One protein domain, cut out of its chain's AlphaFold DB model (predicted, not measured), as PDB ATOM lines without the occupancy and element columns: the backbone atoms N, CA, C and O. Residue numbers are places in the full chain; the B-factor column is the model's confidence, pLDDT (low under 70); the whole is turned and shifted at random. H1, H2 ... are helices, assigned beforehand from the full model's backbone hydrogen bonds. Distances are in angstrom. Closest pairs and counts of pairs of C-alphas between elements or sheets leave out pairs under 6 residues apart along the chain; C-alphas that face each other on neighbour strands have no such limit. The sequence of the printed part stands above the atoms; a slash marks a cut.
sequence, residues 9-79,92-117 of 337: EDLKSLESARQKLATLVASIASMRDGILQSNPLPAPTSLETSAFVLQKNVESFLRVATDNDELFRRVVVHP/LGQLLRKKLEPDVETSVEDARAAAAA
ATOM      1  N   GLU A   9     191.108 121.659 177.013       84.31
ATOM      2  CA  GLU A   9     192.340 122.442 176.888       84.31
ATOM      3  C   GLU A   9     192.031 123.886 176.481       84.31
ATOM      4  O   GLU A   9     192.549 124.810 177.104       84.31
ATOM      5  N   ASP A  10     191.081 124.085 175.564       86.00
ATOM      6  CA  ASP A  10     190.598 125.407 175.146       86.00
ATOM      7  C   ASP A  10     189.992 126.187 176.326       86.00
ATOM      8  O   ASP A  10     190.157 127.396 176.468       86.00
ATOM      9  N   LEU A  11     189.278 125.491 177.215       86.94
ATOM     10  CA  LEU A  11     188.742 126.104 178.430       86.94
ATOM     11  C   LEU A  11     189.851 126.519 179.404       86.94
ATOM     12  O   LEU A  11     189.734 127.553 180.062       86.94
ATOM     13  N   LYS A  12     190.935 125.738 179.493       89.75
ATOM     14  CA  LYS A  12     192.086 126.077 180.342       89.75
ATOM     15  C   LYS A  12     192.843 127.288 179.805       89.75
ATOM     16  O   LYS A  12     193.258 128.124 180.604       89.75
ATOM     17  N   SER A  13     193.013 127.411 178.488       89.38
ATOM     18  CA  SER A  13     193.686 128.574 177.896       89.38
ATOM     19  C   SER A  13     192.855 129.852 178.040       89.38
ATOM     20  O   SER A  13     193.413 130.891 178.390       89.38
ATOM     21  N   LEU A  14     191.525 129.779 177.906       87.94
ATOM     22  CA  LEU A  14     190.640 130.909 178.216       87.94
ATOM     23  C   LEU A  14     190.711 131.330 179.685       87.94
ATOM     24  O   LEU A  14     190.780 132.523 179.976       87.94
ATOM     25  N   GLU A  15     190.718 130.376 180.616       91.50
ATOM     26  CA  GLU A  15     190.848 130.693 182.041       91.50
ATOM     27  C   GLU A  15     192.229 131.282 182.360       91.50
ATOM     28  O   GLU A  15     192.323 132.242 183.123       91.50
ATOM     29  N   SER A  16     193.292 130.788 181.719       91.44
ATOM     30  CA  SER A  16     194.630 131.384 181.804       91.44
ATOM     31  C   SER A  16     194.630 132.836 181.307       91.44
ATOM     32  O   SER A  16     195.092 133.733 182.014       91.44
ATOM     33  N   ALA A  17     194.025 133.110 180.145       90.38
ATOM     34  CA  ALA A  17     193.882 134.468 179.619       90.38
ATOM     35  C   ALA A  17     193.067 135.368 180.564       90.38
ATOM     36  O   ALA A  17     193.460 136.504 180.834       90.38
ATOM     37  N   ARG A  18     191.974 134.844 181.138       92.56
ATOM     38  CA  ARG A  18     191.153 135.546 182.134       92.56
ATOM     39  C   ARG A  18     191.958 135.899 183.382       92.56
ATOM     40  O   ARG A  18     191.855 137.021 183.869       92.56
ATOM     41  N   GLN A  19     192.765 134.970 183.895       94.19
ATOM     42  CA  GLN A  19     193.622 135.204 185.057       94.19
ATOM     43  C   GLN A  19     194.666 136.287 184.773       94.19
ATOM     44  O   GLN A  19     194.842 137.187 185.590       94.19
ATOM     45  N   LYS A  20     195.307 136.262 183.598       92.94
ATOM     46  CA  LYS A  20     196.269 137.300 183.194       92.94
ATOM     47  C   LYS A  20     195.619 138.676 183.041       92.94
ATOM     48  O   LYS A  20     196.175 139.655 183.534       92.94
ATOM     49  N   LEU A  21     194.429 138.749 182.441       92.88
ATOM     50  CA  LEU A  21     193.650 139.989 182.366       92.88
ATOM     51  C   LEU A  21     193.249 140.501 183.751       92.88
ATOM     52  O   LEU A  21     193.372 141.692 184.015       92.88
ATOM     53  N   ALA A  22     192.821 139.618 184.655       94.12
ATOM     54  CA  ALA A  22     192.482 140.002 186.022       94.12
ATOM     55  C   ALA A  22     193.695 140.586 186.765       94.12
ATOM     56  O   ALA A  22     193.570 141.617 187.425       94.12
ATOM     57  N   THR A  23     194.878 139.984 186.607       93.50
ATOM     58  CA  THR A  23     196.130 140.514 187.169       93.50
ATOM     59  C   THR A  23     196.495 141.874 186.572       93.50
ATOM     60  O   THR A  23     196.882 142.777 187.311       93.50
ATOM     61  N   LEU A  24     196.334 142.059 185.256       93.38
ATOM     62  CA  LEU A  24     196.570 143.346 184.598       93.38
ATOM     63  C   LEU A  24     195.632 144.432 185.144       93.38
ATOM     64  O   LEU A  24     196.093 145.507 185.519       93.38
ATOM     65  N   VAL A  25     194.334 144.137 185.254       94.88
ATOM     66  CA  VAL A  25     193.338 145.066 185.809       94.88
ATOM     67  C   VAL A  25     193.667 145.425 187.258       94.88
ATOM     68  O   VAL A  25     193.636 146.601 187.611       94.88
ATOM     69  N   ALA A  26     194.042 144.446 188.086       93.50
ATOM     70  CA  ALA A  26     194.462 144.698 189.463       93.50
ATOM     71  C   ALA A  26     195.716 145.592 189.533       93.50
ATOM     72  O   ALA A  26     195.794 146.484 190.376       93.50
ATOM     73  N   SER A  27     196.673 145.402 188.619       92.69
ATOM     74  CA  SER A  27     197.872 146.239 188.524       92.69
ATOM     75  C   SER A  27     197.553 147.678 188.100       92.69
ATOM     76  O   SER A  27     198.150 148.609 188.636       92.69
ATOM     77  N   ILE A  28     196.609 147.879 187.172       92.75
ATOM     78  CA  ILE A  28     196.154 149.215 186.751       92.75
ATOM     79  C   ILE A  28     195.407 149.905 187.896       92.75
ATOM     80  O   ILE A  28     195.641 151.083 188.158       92.75
ATOM     81  N   ALA A  29     194.537 149.177 188.601       91.75
ATOM     82  CA  ALA A  29     193.821 149.702 189.759       91.75
ATOM     83  C   ALA A  29     194.791 150.143 190.865       91.75
ATOM     84  O   ALA A  29     194.686 151.263 191.349       91.75
ATOM     85  N   SER A  30     195.794 149.319 191.179       89.69
ATOM     86  CA  SER A  30     196.837 149.656 192.155       89.69
ATOM     87  C   SER A  30     197.640 150.901 191.756       89.69
ATOM     88  O   SER A  30     197.855 151.788 192.580       89.69
ATOM     89  N   MET A  31     198.027 151.027 190.479       87.44
ATOM     90  CA  MET A  31     198.697 152.235 189.978       87.44
ATOM     91  C   MET A  31     197.798 153.470 190.102       87.44
ATOM     92  O   MET A  31     198.240 154.511 190.586       87.44
ATOM     93  N   ARG A  32     196.532 153.358 189.686       90.38
ATOM     94  CA  ARG A  32     195.546 154.433 189.808       90.38
ATOM     95  C   ARG A  32     195.400 154.874 191.261       90.38
ATOM     96  O   ARG A  32     195.452 156.069 191.531       90.38
ATOM     97  N   ASP A  33     195.214 153.933 192.179       88.69
ATOM     98  CA  ASP A  33     195.033 154.231 193.597       88.69
ATOM     99  C   ASP A  33     196.296 154.868 194.184       88.69
ATOM    100  O   ASP A  33     196.195 155.864 194.896       88.69
ATOM    101  N   GLY A  34     197.482 154.391 193.792       84.19
ATOM    102  CA  GLY A  34     198.759 155.007 194.150       84.19
ATOM    103  C   GLY A  34     198.874 156.463 193.691       84.19
ATOM    104  O   GLY A  34     199.341 157.305 194.452       84.19
ATOM    105  N   ILE A  35     198.396 156.792 192.487       86.69
ATOM    106  CA  ILE A  35     198.395 158.164 191.952       86.69
ATOM    107  C   ILE A  35     197.328 159.037 192.626       86.69
ATOM    108  O   ILE A  35     197.566 160.215 192.874       86.69
ATOM    109  N   LEU A  36     196.146 158.487 192.914       85.56
ATOM    110  CA  LEU A  36     195.040 159.243 193.508       85.56
ATOM    111  C   LEU A  36     195.222 159.497 195.010       85.56
ATOM    112  O   LEU A  36     194.746 160.513 195.510       85.56
ATOM    113  N   GLN A  37     195.870 158.578 195.730       83.31
ATOM    114  CA  GLN A  37     196.054 158.666 197.182       83.31
ATOM    115  C   GLN A  37     197.331 159.406 197.589       83.31
ATOM    116  O   GLN A  37     197.397 159.924 198.704       83.31
ATOM    117  N   SER A  38     198.344 159.470 196.722       77.00
ATOM    118  CA  SER A  38     199.577 160.197 197.028       77.00
ATOM    119  C   SER A  38     199.418 161.695 196.745       77.00
ATOM    120  O   SER A  38     199.068 162.128 195.647       77.00
ATOM    121  N   ASN A  39     199.648 162.506 197.779       65.88
ATOM    122  CA  ASN A  39     199.762 163.955 197.668       65.88
ATOM    123  C   ASN A  39     200.964 164.411 198.521       65.88
ATOM    124  O   ASN A  39     200.836 164.440 199.748       65.88
ATOM    125  N   PRO A  40     202.141 164.716 197.936       73.38
ATOM    126  CA  PRO A  40     202.444 164.883 196.506       73.38
ATOM    127  C   PRO A  40     202.466 163.560 195.719       73.38
ATOM    128  O   PRO A  40     202.388 162.491 196.319       73.38
ATOM    129  N   LEU A  41     202.568 163.652 194.381       74.44
ATOM    130  CA  LEU A  41     202.704 162.503 193.470       74.44
ATOM    131  C   LEU A  41     203.736 161.483 193.995       74.44
ATOM    132  O   LEU A  41     204.702 161.878 194.659       74.44
ATOM    133  N   PRO A  42     203.565 160.183 193.691       76.12
ATOM    134  CA  PRO A  42     204.456 159.163 194.213       76.12
ATOM    135  C   PRO A  42     205.872 159.381 193.670       76.12
ATOM    136  O   PRO A  42     206.058 159.928 192.581       76.12
ATOM    137  N   ALA A  43     206.881 158.954 194.434       83.06
ATOM    138  CA  ALA A  43     208.277 159.077 194.025       83.06
ATOM    139  C   ALA A  43     208.496 158.457 192.625       83.06
ATOM    140  O   ALA A  43     207.903 157.414 192.326       83.06
ATOM    141  N   PRO A  44     209.361 159.040 191.777       81.75
ATOM    142  CA  PRO A  44     209.547 158.595 190.394       81.75
ATOM    143  C   PRO A  44     209.947 157.118 190.299       81.75
ATOM    144  O   PRO A  44     209.427 156.396 189.458       81.75
ATOM    145  N   THR A  45     210.754 156.623 191.238       86.50
ATOM    146  CA  THR A  45     211.141 155.204 191.330       86.50
ATOM    147  C   THR A  45     209.953 154.269 191.578       86.50
ATOM    148  O   THR A  45     209.912 153.146 191.073       86.50
ATOM    149  N   SER A  46     208.949 154.722 192.334       85.62
ATOM    150  CA  SER A  46     207.710 153.974 192.558       85.62
ATOM    151  C   SER A  46     206.866 153.928 191.286       85.62
ATOM    152  O   SER A  46     206.349 152.863 190.932       85.62
ATOM    153  N   LEU A  47     206.794 155.045 190.554       84.19
ATOM    154  CA  LEU A  47     206.103 155.116 189.271       84.19
ATOM    155  C   LEU A  47     206.777 154.217 188.229       84.19
ATOM    156  O   LEU A  47     206.098 153.396 187.617       84.19
ATOM    157  N   GLU A  48     208.099 154.287 188.091       89.81
ATOM    158  CA  GLU A  48     208.888 153.416 187.212       89.81
ATOM    159  C   GLU A  48     208.670 151.936 187.534       89.81
ATOM    160  O   GLU A  48     208.400 151.136 186.637       89.81
ATOM    161  N   THR A  49     208.694 151.570 188.819       89.88
ATOM    162  CA  THR A  49     208.431 150.191 189.251       89.88
ATOM    163  C   THR A  49     207.018 149.753 188.862       89.88
ATOM    164  O   THR A  49     206.829 148.669 188.312       89.88
ATOM    165  N   SER A  50     206.010 150.599 189.096       88.19
ATOM    166  CA  SER A  50     204.622 150.288 188.731       88.19
ATOM    167  C   SER A  50     204.417 150.184 187.212       88.19
ATOM    168  O   SER A  50     203.697 149.296 186.749       88.19
ATOM    169  N   ALA A  51     205.104 151.015 186.423       89.62
ATOM    170  CA  ALA A  51     205.100 150.962 184.964       89.62
ATOM    171  C   ALA A  51     205.787 149.692 184.440       89.62
ATOM    172  O   ALA A  51     205.256 149.026 183.550       89.62
ATOM    173  N   PHE A  52     206.912 149.298 185.039       92.75
ATOM    174  CA  PHE A  52     207.603 148.054 184.706       92.75
ATOM    175  C   PHE A  52     206.727 146.826 184.989       92.75
ATOM    176  O   PHE A  52     206.629 145.918 184.160       92.75
ATOM    177  N   VAL A  53     206.031 146.806 186.131       91.69
ATOM    178  CA  VAL A  53     205.084 145.734 186.473       91.69
ATOM    179  C   VAL A  53     203.933 145.672 185.466       91.69
ATOM    180  O   VAL A  53     203.584 144.580 185.008       91.69
ATOM    181  N   LEU A  54     203.377 146.817 185.056       91.12
ATOM    182  CA  LEU A  54     202.362 146.853 184.001       91.12
ATOM    183  C   LEU A  54     202.891 146.305 182.680       91.12
ATOM    184  O   LEU A  54     202.242 145.449 182.084       91.12
ATOM    185  N   GLN A  55     204.074 146.740 182.248       93.31
ATOM    186  CA  GLN A  55     204.691 146.259 181.016       93.31
ATOM    187  C   GLN A  55     204.854 144.734 181.033       93.31
ATOM    188  O   GLN A  55     204.505 144.070 180.060       93.31
ATOM    189  N   LYS A  56     205.310 144.158 182.154       94.44
ATOM    190  CA  LYS A  56     205.449 142.702 182.310       94.44
ATOM    191  C   LYS A  56     204.110 141.971 182.275       94.44
ATOM    192  O   LYS A  56     204.017 140.893 181.683       94.44
ATOM    193  N   ASN A  57     203.066 142.549 182.862       92.69
ATOM    194  CA  ASN A  57     201.719 141.982 182.815       92.69
ATOM    195  C   ASN A  57     201.119 142.040 181.401       92.69
ATOM    196  O   ASN A  57     200.530 141.054 180.958       92.69
ATOM    197  N   VAL A  58     201.324 143.142 180.673       94.00
ATOM    198  CA  VAL A  58     200.926 143.276 179.262       94.00
ATOM    199  C   VAL A  58     201.687 142.276 178.392       94.00
ATOM    200  O   VAL A  58     201.062 141.546 177.632       94.00
ATOM    201  N   GLU A  59     203.009 142.161 178.548       94.69
ATOM    202  CA  GLU A  59     203.844 141.179 177.839       94.69
ATOM    203  C   GLU A  59     203.363 139.742 178.108       94.69
ATOM    204  O   GLU A  59     203.204 138.943 177.185       94.69
ATOM    205  N   SER A  60     203.061 139.412 179.371       92.88
ATOM    206  CA  SER A  60     202.529 138.097 179.736       92.88
ATOM    207  C   SER A  60     201.146 137.830 179.143       92.88
ATOM    208  O   SER A  60     200.852 136.669 178.862       92.88
ATOM    209  N   PHE A  61     200.289 138.842 179.007       92.50
ATOM    210  CA  PHE A  61     198.981 138.686 178.375       92.50
ATOM    211  C   PHE A  61     199.117 138.516 176.861       92.50
ATOM    212  O   PHE A  61     198.515 137.601 176.304       92.50
ATOM    213  N   LEU A  62     199.947 139.342 176.217       92.31
ATOM    214  CA  LEU A  62     200.210 139.262 174.784       92.31
ATOM    215  C   LEU A  62     200.728 137.882 174.391       92.31
ATOM    216  O   LEU A  62     200.190 137.312 173.454       92.31
ATOM    217  N   ARG A  63     201.669 137.305 175.151       92.94
ATOM    218  CA  ARG A  63     202.135 135.924 174.927       92.94
ATOM    219  C   ARG A  63     200.985 134.917 174.926       92.94
ATOM    220  O   ARG A  63     200.817 134.170 173.975       92.94
ATOM    221  N   VAL A  64     200.125 134.943 175.948       91.19
ATOM    222  CA  VAL A  64     198.975 134.020 176.016       91.19
ATOM    223  C   VAL A  64     197.999 134.247 174.857       91.19
ATOM    224  O   VAL A  64     197.439 133.282 174.335       91.19
ATOM    225  N   ALA A  65     197.797 135.500 174.444       87.94
ATOM    226  CA  ALA A  65     196.931 135.846 173.323       87.94
ATOM    227  C   ALA A  65     197.497 135.360 171.978       87.94
ATOM    228  O   ALA A  65     196.746 134.800 171.182       87.94
ATOM    229  N   THR A  66     198.801 135.527 171.741       90.88
ATOM    230  CA  THR A  66     199.469 135.081 170.510       90.88
ATOM    231  C   THR A  66     199.564 133.564 170.433       90.88
ATOM    232  O   THR A  66     199.261 132.994 169.390       90.88
ATOM    233  N   ASP A  67     199.894 132.900 171.544       90.50
ATOM    234  CA  ASP A  67     200.056 131.442 171.597       90.50
ATOM    235  C   ASP A  67     198.732 130.702 171.339       90.50
ATOM    236  O   ASP A  67     198.729 129.554 170.901       90.50
ATOM    237  N   ASN A  68     197.594 131.354 171.604       89.44
ATOM    238  CA  ASN A  68     196.253 130.788 171.435       89.44
ATOM    239  C   ASN A  68     195.423 131.529 170.362       89.44
ATOM    240  O   ASN A  68     194.192 131.450 170.381       89.44
ATOM    241  N   ASP A  69     196.054 132.248 169.426       89.75
ATOM    242  CA  ASP A  69     195.363 133.057 168.402       89.75
ATOM    243  C   ASP A  69     194.364 132.234 167.563       89.75
ATOM    244  O   ASP A  69     193.237 132.679 167.329       89.75
ATOM    245  N   GLU A  70     194.709 130.996 167.190       86.75
ATOM    246  CA  GLU A  70     193.810 130.107 166.438       86.75
ATOM    247  C   GLU A  70     192.511 129.816 167.209       86.75
ATOM    248  O   GLU A  70     191.411 129.839 166.643       86.75
ATOM    249  N   LEU A  71     192.619 129.612 168.526       87.19
ATOM    250  CA  LEU A  71     191.461 129.408 169.387       87.19
ATOM    251  C   LEU A  71     190.590 130.667 169.433       87.19
ATOM    252  O   LEU A  71     189.376 130.578 169.237       87.19
ATOM    253  N   PHE A  72     191.192 131.837 169.653       85.25
ATOM    254  CA  PHE A  72     190.460 133.101 169.750       85.25
ATOM    255  C   PHE A  72     189.778 133.504 168.437       85.25
ATOM    256  O   PHE A  72     188.698 134.090 168.472       85.25
ATOM    257  N   ARG A  73     190.344 133.144 167.278       87.62
ATOM    258  CA  ARG A  73     189.705 133.362 165.967       87.62
ATOM    259  C   ARG A  73     188.507 132.449 165.730       87.62
ATOM    260  O   ARG A  73     187.553 132.852 165.065       87.62
ATOM    261  N   ARG A  74     188.547 131.224 166.259       86.81
ATOM    262  CA  ARG A  74     187.467 130.237 166.111       86.81
ATOM    263  C   ARG A  74     186.304 130.490 167.070       86.81
ATOM    264  O   ARG A  74     185.155 130.207 166.728       86.81
ATOM    265  N   VAL A  75     186.585 130.978 168.277       84.50
ATOM    266  CA  VAL A  75     185.574 131.184 169.320       84.50
ATOM    267  C   VAL A  75     184.778 132.461 169.050       84.50
ATOM    268  O   VAL A  75     185.312 133.564 169.036       84.50
ATOM    269  N   VAL A  76     183.460 132.318 168.890       82.31
ATOM    270  CA  VAL A  76     182.536 133.451 168.764       82.31
ATOM    271  C   VAL A  76     181.740 133.600 170.056       82.31
ATOM    272  O   VAL A  76     181.092 132.660 170.517       82.31
ATOM    273  N   VAL A  77     181.790 134.795 170.644       84.69
ATOM    274  CA  VAL A  77     181.110 135.107 171.905       84.69
ATOM    275  C   VAL A  77     179.706 135.645 171.626       84.69
ATOM    276  O   VAL A  77     179.532 136.596 170.864       84.69
ATOM    277  N   HIS A  78     178.707 135.051 172.281       81.69
ATOM    278  CA  HIS A  78     177.306 135.465 172.229       81.69
ATOM    279  C   HIS A  78     176.711 135.517 173.642       81.69
ATOM    280  O   HIS A  78     177.149 134.755 174.512       81.69
ATOM    281  N   PRO A  79     175.705 136.375 173.895       85.50
ATOM    282  CA  PRO A  79     174.986 136.348 175.162       85.50
ATOM    283  C   PRO A  79     174.326 134.979 175.370       85.50
ATOM    284  O   PRO A  79     173.786 134.378 174.439       85.50
ATOM    285  N   LEU A  92     175.516 145.138 176.590       83.75
ATOM    286  CA  LEU A  92     175.934 144.068 175.687       83.75
ATOM    287  C   LEU A  92     176.727 144.615 174.490       83.75
ATOM    288  O   LEU A  92     177.735 144.024 174.101       83.75
ATOM    289  N   GLY A  93     176.298 145.754 173.942       84.62
ATOM    290  CA  GLY A  93     177.016 146.463 172.887       84.62
ATOM    291  C   GLY A  93     178.404 146.930 173.328       84.62
ATOM    292  O   GLY A  93     179.354 146.808 172.558       84.62
ATOM    293  N   GLN A  94     178.542 147.397 174.573       84.81
ATOM    294  CA  GLN A  94     179.834 147.783 175.146       84.81
ATOM    295  C   GLN A  94     180.757 146.573 175.361       84.81
ATOM    296  O   GLN A  94     181.916 146.614 174.959       84.81
ATOM    297  N   LEU A  95     180.250 145.476 175.932       84.06
ATOM    298  CA  LEU A  95     181.048 144.274 176.221       84.06
ATOM    299  C   LEU A  95     181.517 143.538 174.962       84.06
ATOM    300  O   LEU A  95     182.608 142.976 174.944       84.06
ATOM    301  N   LEU A  96     180.693 143.516 173.912       84.62
ATOM    302  CA  LEU A  96     181.011 142.856 172.642       84.62
ATOM    303  C   LEU A  96     181.558 143.833 171.592       84.62
ATOM    304  O   LEU A  96     181.589 143.514 170.397       84.62
ATOM    305  N   ARG A  97     181.989 145.026 172.014       86.75
ATOM    306  CA  ARG A  97     182.564 146.028 171.120       86.75
ATOM    307  C   ARG A  97     183.864 145.496 170.513       86.75
ATOM    308  O   ARG A  97     184.821 145.196 171.212       86.75
ATOM    309  N   LYS A  98     183.900 145.426 169.180       85.19
ATOM    310  CA  LYS A  98     185.098 145.055 168.398       85.19
ATOM    311  C   LYS A  98     185.864 146.253 167.841       85.19
ATOM    312  O   LYS A  98     186.970 146.092 167.341       85.19
ATOM    313  N   LYS A  99     185.245 147.436 167.855       83.06
ATOM    314  CA  LYS A  99     185.874 148.670 167.384       83.06
ATOM    315  C   LYS A  99     186.854 149.169 168.431       83.06
ATOM    316  O   LYS A  99     186.480 149.244 169.604       83.06
ATOM    317  N   LEU A 100     188.045 149.549 167.983       79.94
ATOM    318  CA  LEU A 100     189.042 150.197 168.820       79.94
ATOM    319  C   LEU A 100     188.501 151.536 169.350       79.94
ATOM    320  O   LEU A 100     187.440 152.031 168.942       79.94
ATOM    321  N   GLU A 101     189.205 152.082 170.330       84.00
ATOM    322  CA  GLU A 101     188.978 153.450 170.778       84.00
ATOM    323  C   GLU A 101     189.449 154.439 169.707       84.00
ATOM    324  O   GLU A 101     190.413 154.133 169.001       84.00
ATOM    325  N   PRO A 102     188.788 155.602 169.574       76.50
ATOM    326  CA  PRO A 102     189.088 156.555 168.506       76.50
ATOM    327  C   PRO A 102     190.560 156.994 168.506       76.50
ATOM    328  O   PRO A 102     191.186 156.990 167.453       76.50
ATOM    329  N   ASP A 103     191.151 157.262 169.674       76.75
ATOM    330  CA  ASP A 103     192.557 157.689 169.785       76.75
ATOM    331  C   ASP A 103     193.551 156.573 169.397       76.75
ATOM    332  O   ASP A 103     194.638 156.814 168.861       76.75
ATOM    333  N   VAL A 104     193.180 155.314 169.651       83.31
ATOM    334  CA  VAL A 104     193.988 154.154 169.251       83.31
ATOM    335  C   VAL A 104     193.832 153.899 167.754       83.31
ATOM    336  O   VAL A 104     194.799 153.526 167.098       83.31
ATOM    337  N   GLU A 105     192.642 154.120 167.196       86.00
ATOM    338  CA  GLU A 105     192.387 154.002 165.761       86.00
ATOM    339  C   GLU A 105     193.231 155.005 164.968       86.00
ATOM    340  O   GLU A 105     193.952 154.574 164.069       86.00
ATOM    341  N   THR A 106     193.262 156.282 165.366       88.88
ATOM    342  CA  THR A 106     194.129 157.286 164.722       88.88
ATOM    343  C   THR A 106     195.602 156.903 164.822       88.88
ATOM    344  O   THR A 106     196.310 156.910 163.822       88.88
ATOM    345  N   SER A 107     196.057 156.463 165.999       85.25
ATOM    346  CA  SER A 107     197.451 156.040 166.200       85.25
ATOM    347  C   SER A 107     197.827 154.828 165.336       85.25
ATOM    348  O   SER A 107     198.938 154.741 164.812       85.25
ATOM    349  N   VAL A 108     196.906 153.874 165.168       87.31
ATOM    350  CA  VAL A 108     197.103 152.693 164.316       87.31
ATOM    351  C   VAL A 108     197.082 153.070 162.836       87.31
ATOM    352  O   VAL A 108     197.844 152.502 162.056       87.31
ATOM    353  N   GLU A 109     196.224 153.999 162.426       87.00
ATOM    354  CA  GLU A 109     196.189 154.517 161.058       87.00
ATOM    355  C   GLU A 109     197.468 155.277 160.710       87.00
ATOM    356  O   GLU A 109     198.072 154.984 159.678       87.00
ATOM    357  N   ASP A 110     197.938 156.148 161.602       88.19
ATOM    358  CA  ASP A 110     199.210 156.858 161.465       88.19
ATOM    359  C   ASP A 110     200.380 155.870 161.374       88.19
ATOM    360  O   ASP A 110     201.229 155.973 160.485       88.19
ATOM    361  N   ALA A 111     200.393 154.845 162.233       85.81
ATOM    362  CA  ALA A 111     201.399 153.788 162.187       85.81
ATOM    363  C   ALA A 111     201.342 152.983 160.878       85.81
ATOM    364  O   ALA A 111     202.383 152.661 160.305       85.81
ATOM    365  N   ARG A 112     200.145 152.679 160.359       84.25
ATOM    366  CA  ARG A 112     199.980 152.013 159.055       84.25
ATOM    367  C   ARG A 112     200.432 152.903 157.902       84.25
ATOM    368  O   ARG A 112     201.051 152.394 156.972       84.25
ATOM    369  N   ALA A 113     200.150 154.202 157.952       87.56
ATOM    370  CA  ALA A 113     200.599 155.161 156.950       87.56
ATOM    371  C   ALA A 113     202.131 155.282 156.950       87.56
ATOM    372  O   ALA A 113     202.751 155.243 155.887       87.56
ATOM    373  N   ALA A 114     202.749 155.328 158.134       86.69
ATOM    374  CA  ALA A 114     204.200 155.308 158.294       86.69
ATOM    375  C   ALA A 114     204.822 153.992 157.789       86.69
ATOM    376  O   ALA A 114     205.817 154.019 157.065       86.69
ATOM    377  N   ALA A 115     204.215 152.841 158.098       82.94
ATOM    378  CA  ALA A 115     204.661 151.539 157.601       82.94
ATOM    379  C   ALA A 115     204.551 151.434 156.070       82.94
ATOM    380  O   ALA A 115     205.485 150.975 155.412       82.94
ATOM    381  N   ALA A 116     203.457 151.933 155.488       83.50
ATOM    382  CA  ALA A 116     203.275 151.988 154.042       83.50
ATOM    383  C   ALA A 116     204.306 152.910 153.370       83.50
ATOM    384  O   ALA A 116     204.855 152.553 152.327       83.50
ATOM    385  N   ALA A 117     204.623 154.055 153.983       84.56
ATOM    386  CA  ALA A 117     205.684 154.950 153.519       84.56
ATOM    387  C   ALA A 117     207.077 154.294 153.588       84.56
ATOM    388  O   ALA A 117     207.921 154.555 152.735       84.56
TER     389      ALA A 117
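This is residues 9 to 79 and 92 to 117 of the 337 residues of the protein "Mediator of RNA polymerase II transcription subunit 8" of Gaeumannomyces tritici (strain R3-111a-1) (UniProt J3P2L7). A long helical hairpin, H1 and H2 side by side, makes the length of the domain, with the small helix H3 at the end away from the hairpin's turn. Beyond a cut, the very short H4 and then H5 lie off the hairpin without touching it, and residues 101 to 107 and 109 to 117 stick out as a free arm. The printed part has 97 residues with five named helices, in the order H1, H2, H3, H4, H5, and no named strand; the class is all helix. The whole is loose, with a radius of gyration of the C-alphas of 17.2 A, and spans 48 by 41 by 27 A.

H1 runs from residue 9 to 37, starting with C-alpha 9 at (192.340, 122.442, 176.888), and is 41.7 A long from first to last C-alpha. H2, residues 44 to 67, begins with C-alpha 44 at (209.547, 158.595, 190.394) and is 34.4 A long. H3 holds residues 69 to 74 and H4 residues 92 to 95. H5, residues 102 to 117, is 22.4 A long and ends with C-alpha 117 at (205.684, 154.950, 153.519).

H1 and H2 touch, with 19 pairs of C-alphas within 8 A, and the closest C-alphas, those of Leu 24 and Asn 57, are 5.6 A apart. They form a helical hairpin, running opposite ways at a shallow tilt of 16 degrees. H3 is close to H1 but not clearly touching it; the closest C-alphas, those of Asp 10 and Leu 71, are 7.1 A apart. Their lines stand at a steep tilt of 68 degrees, only just short of about perpendicular. H3 is also close to H2 but not clearly touching it, with the closest C-alphas, those of Ala 65 and Phe 72, 7.9 A apart. H4 and H5 are apart from each other and from H1, H2 and H3. In H1, H2, H3 and H5 every O i to N i+4 pair is within hydrogen-bond range; H4, with 4 residues, is too short for such a pair, and its 1 O i to N i+3 pair is within range.

The two C-alphas farthest apart are those of Pro 40 and Arg 74, at 48.5 A. Residues 80 to 91 are cut out, and C-alphas 79 and 92 are 7.8 A apart across the cut. The link from H2 to H3 is tight, those from H1 to H2 and from H4 to H5 are short, and the link from H3 to H4 runs across the cut. Residues 36 to 41 also stand free. The mean pLDDT of the printed part is 87.2, and residue 39 is the one printed residue under 70.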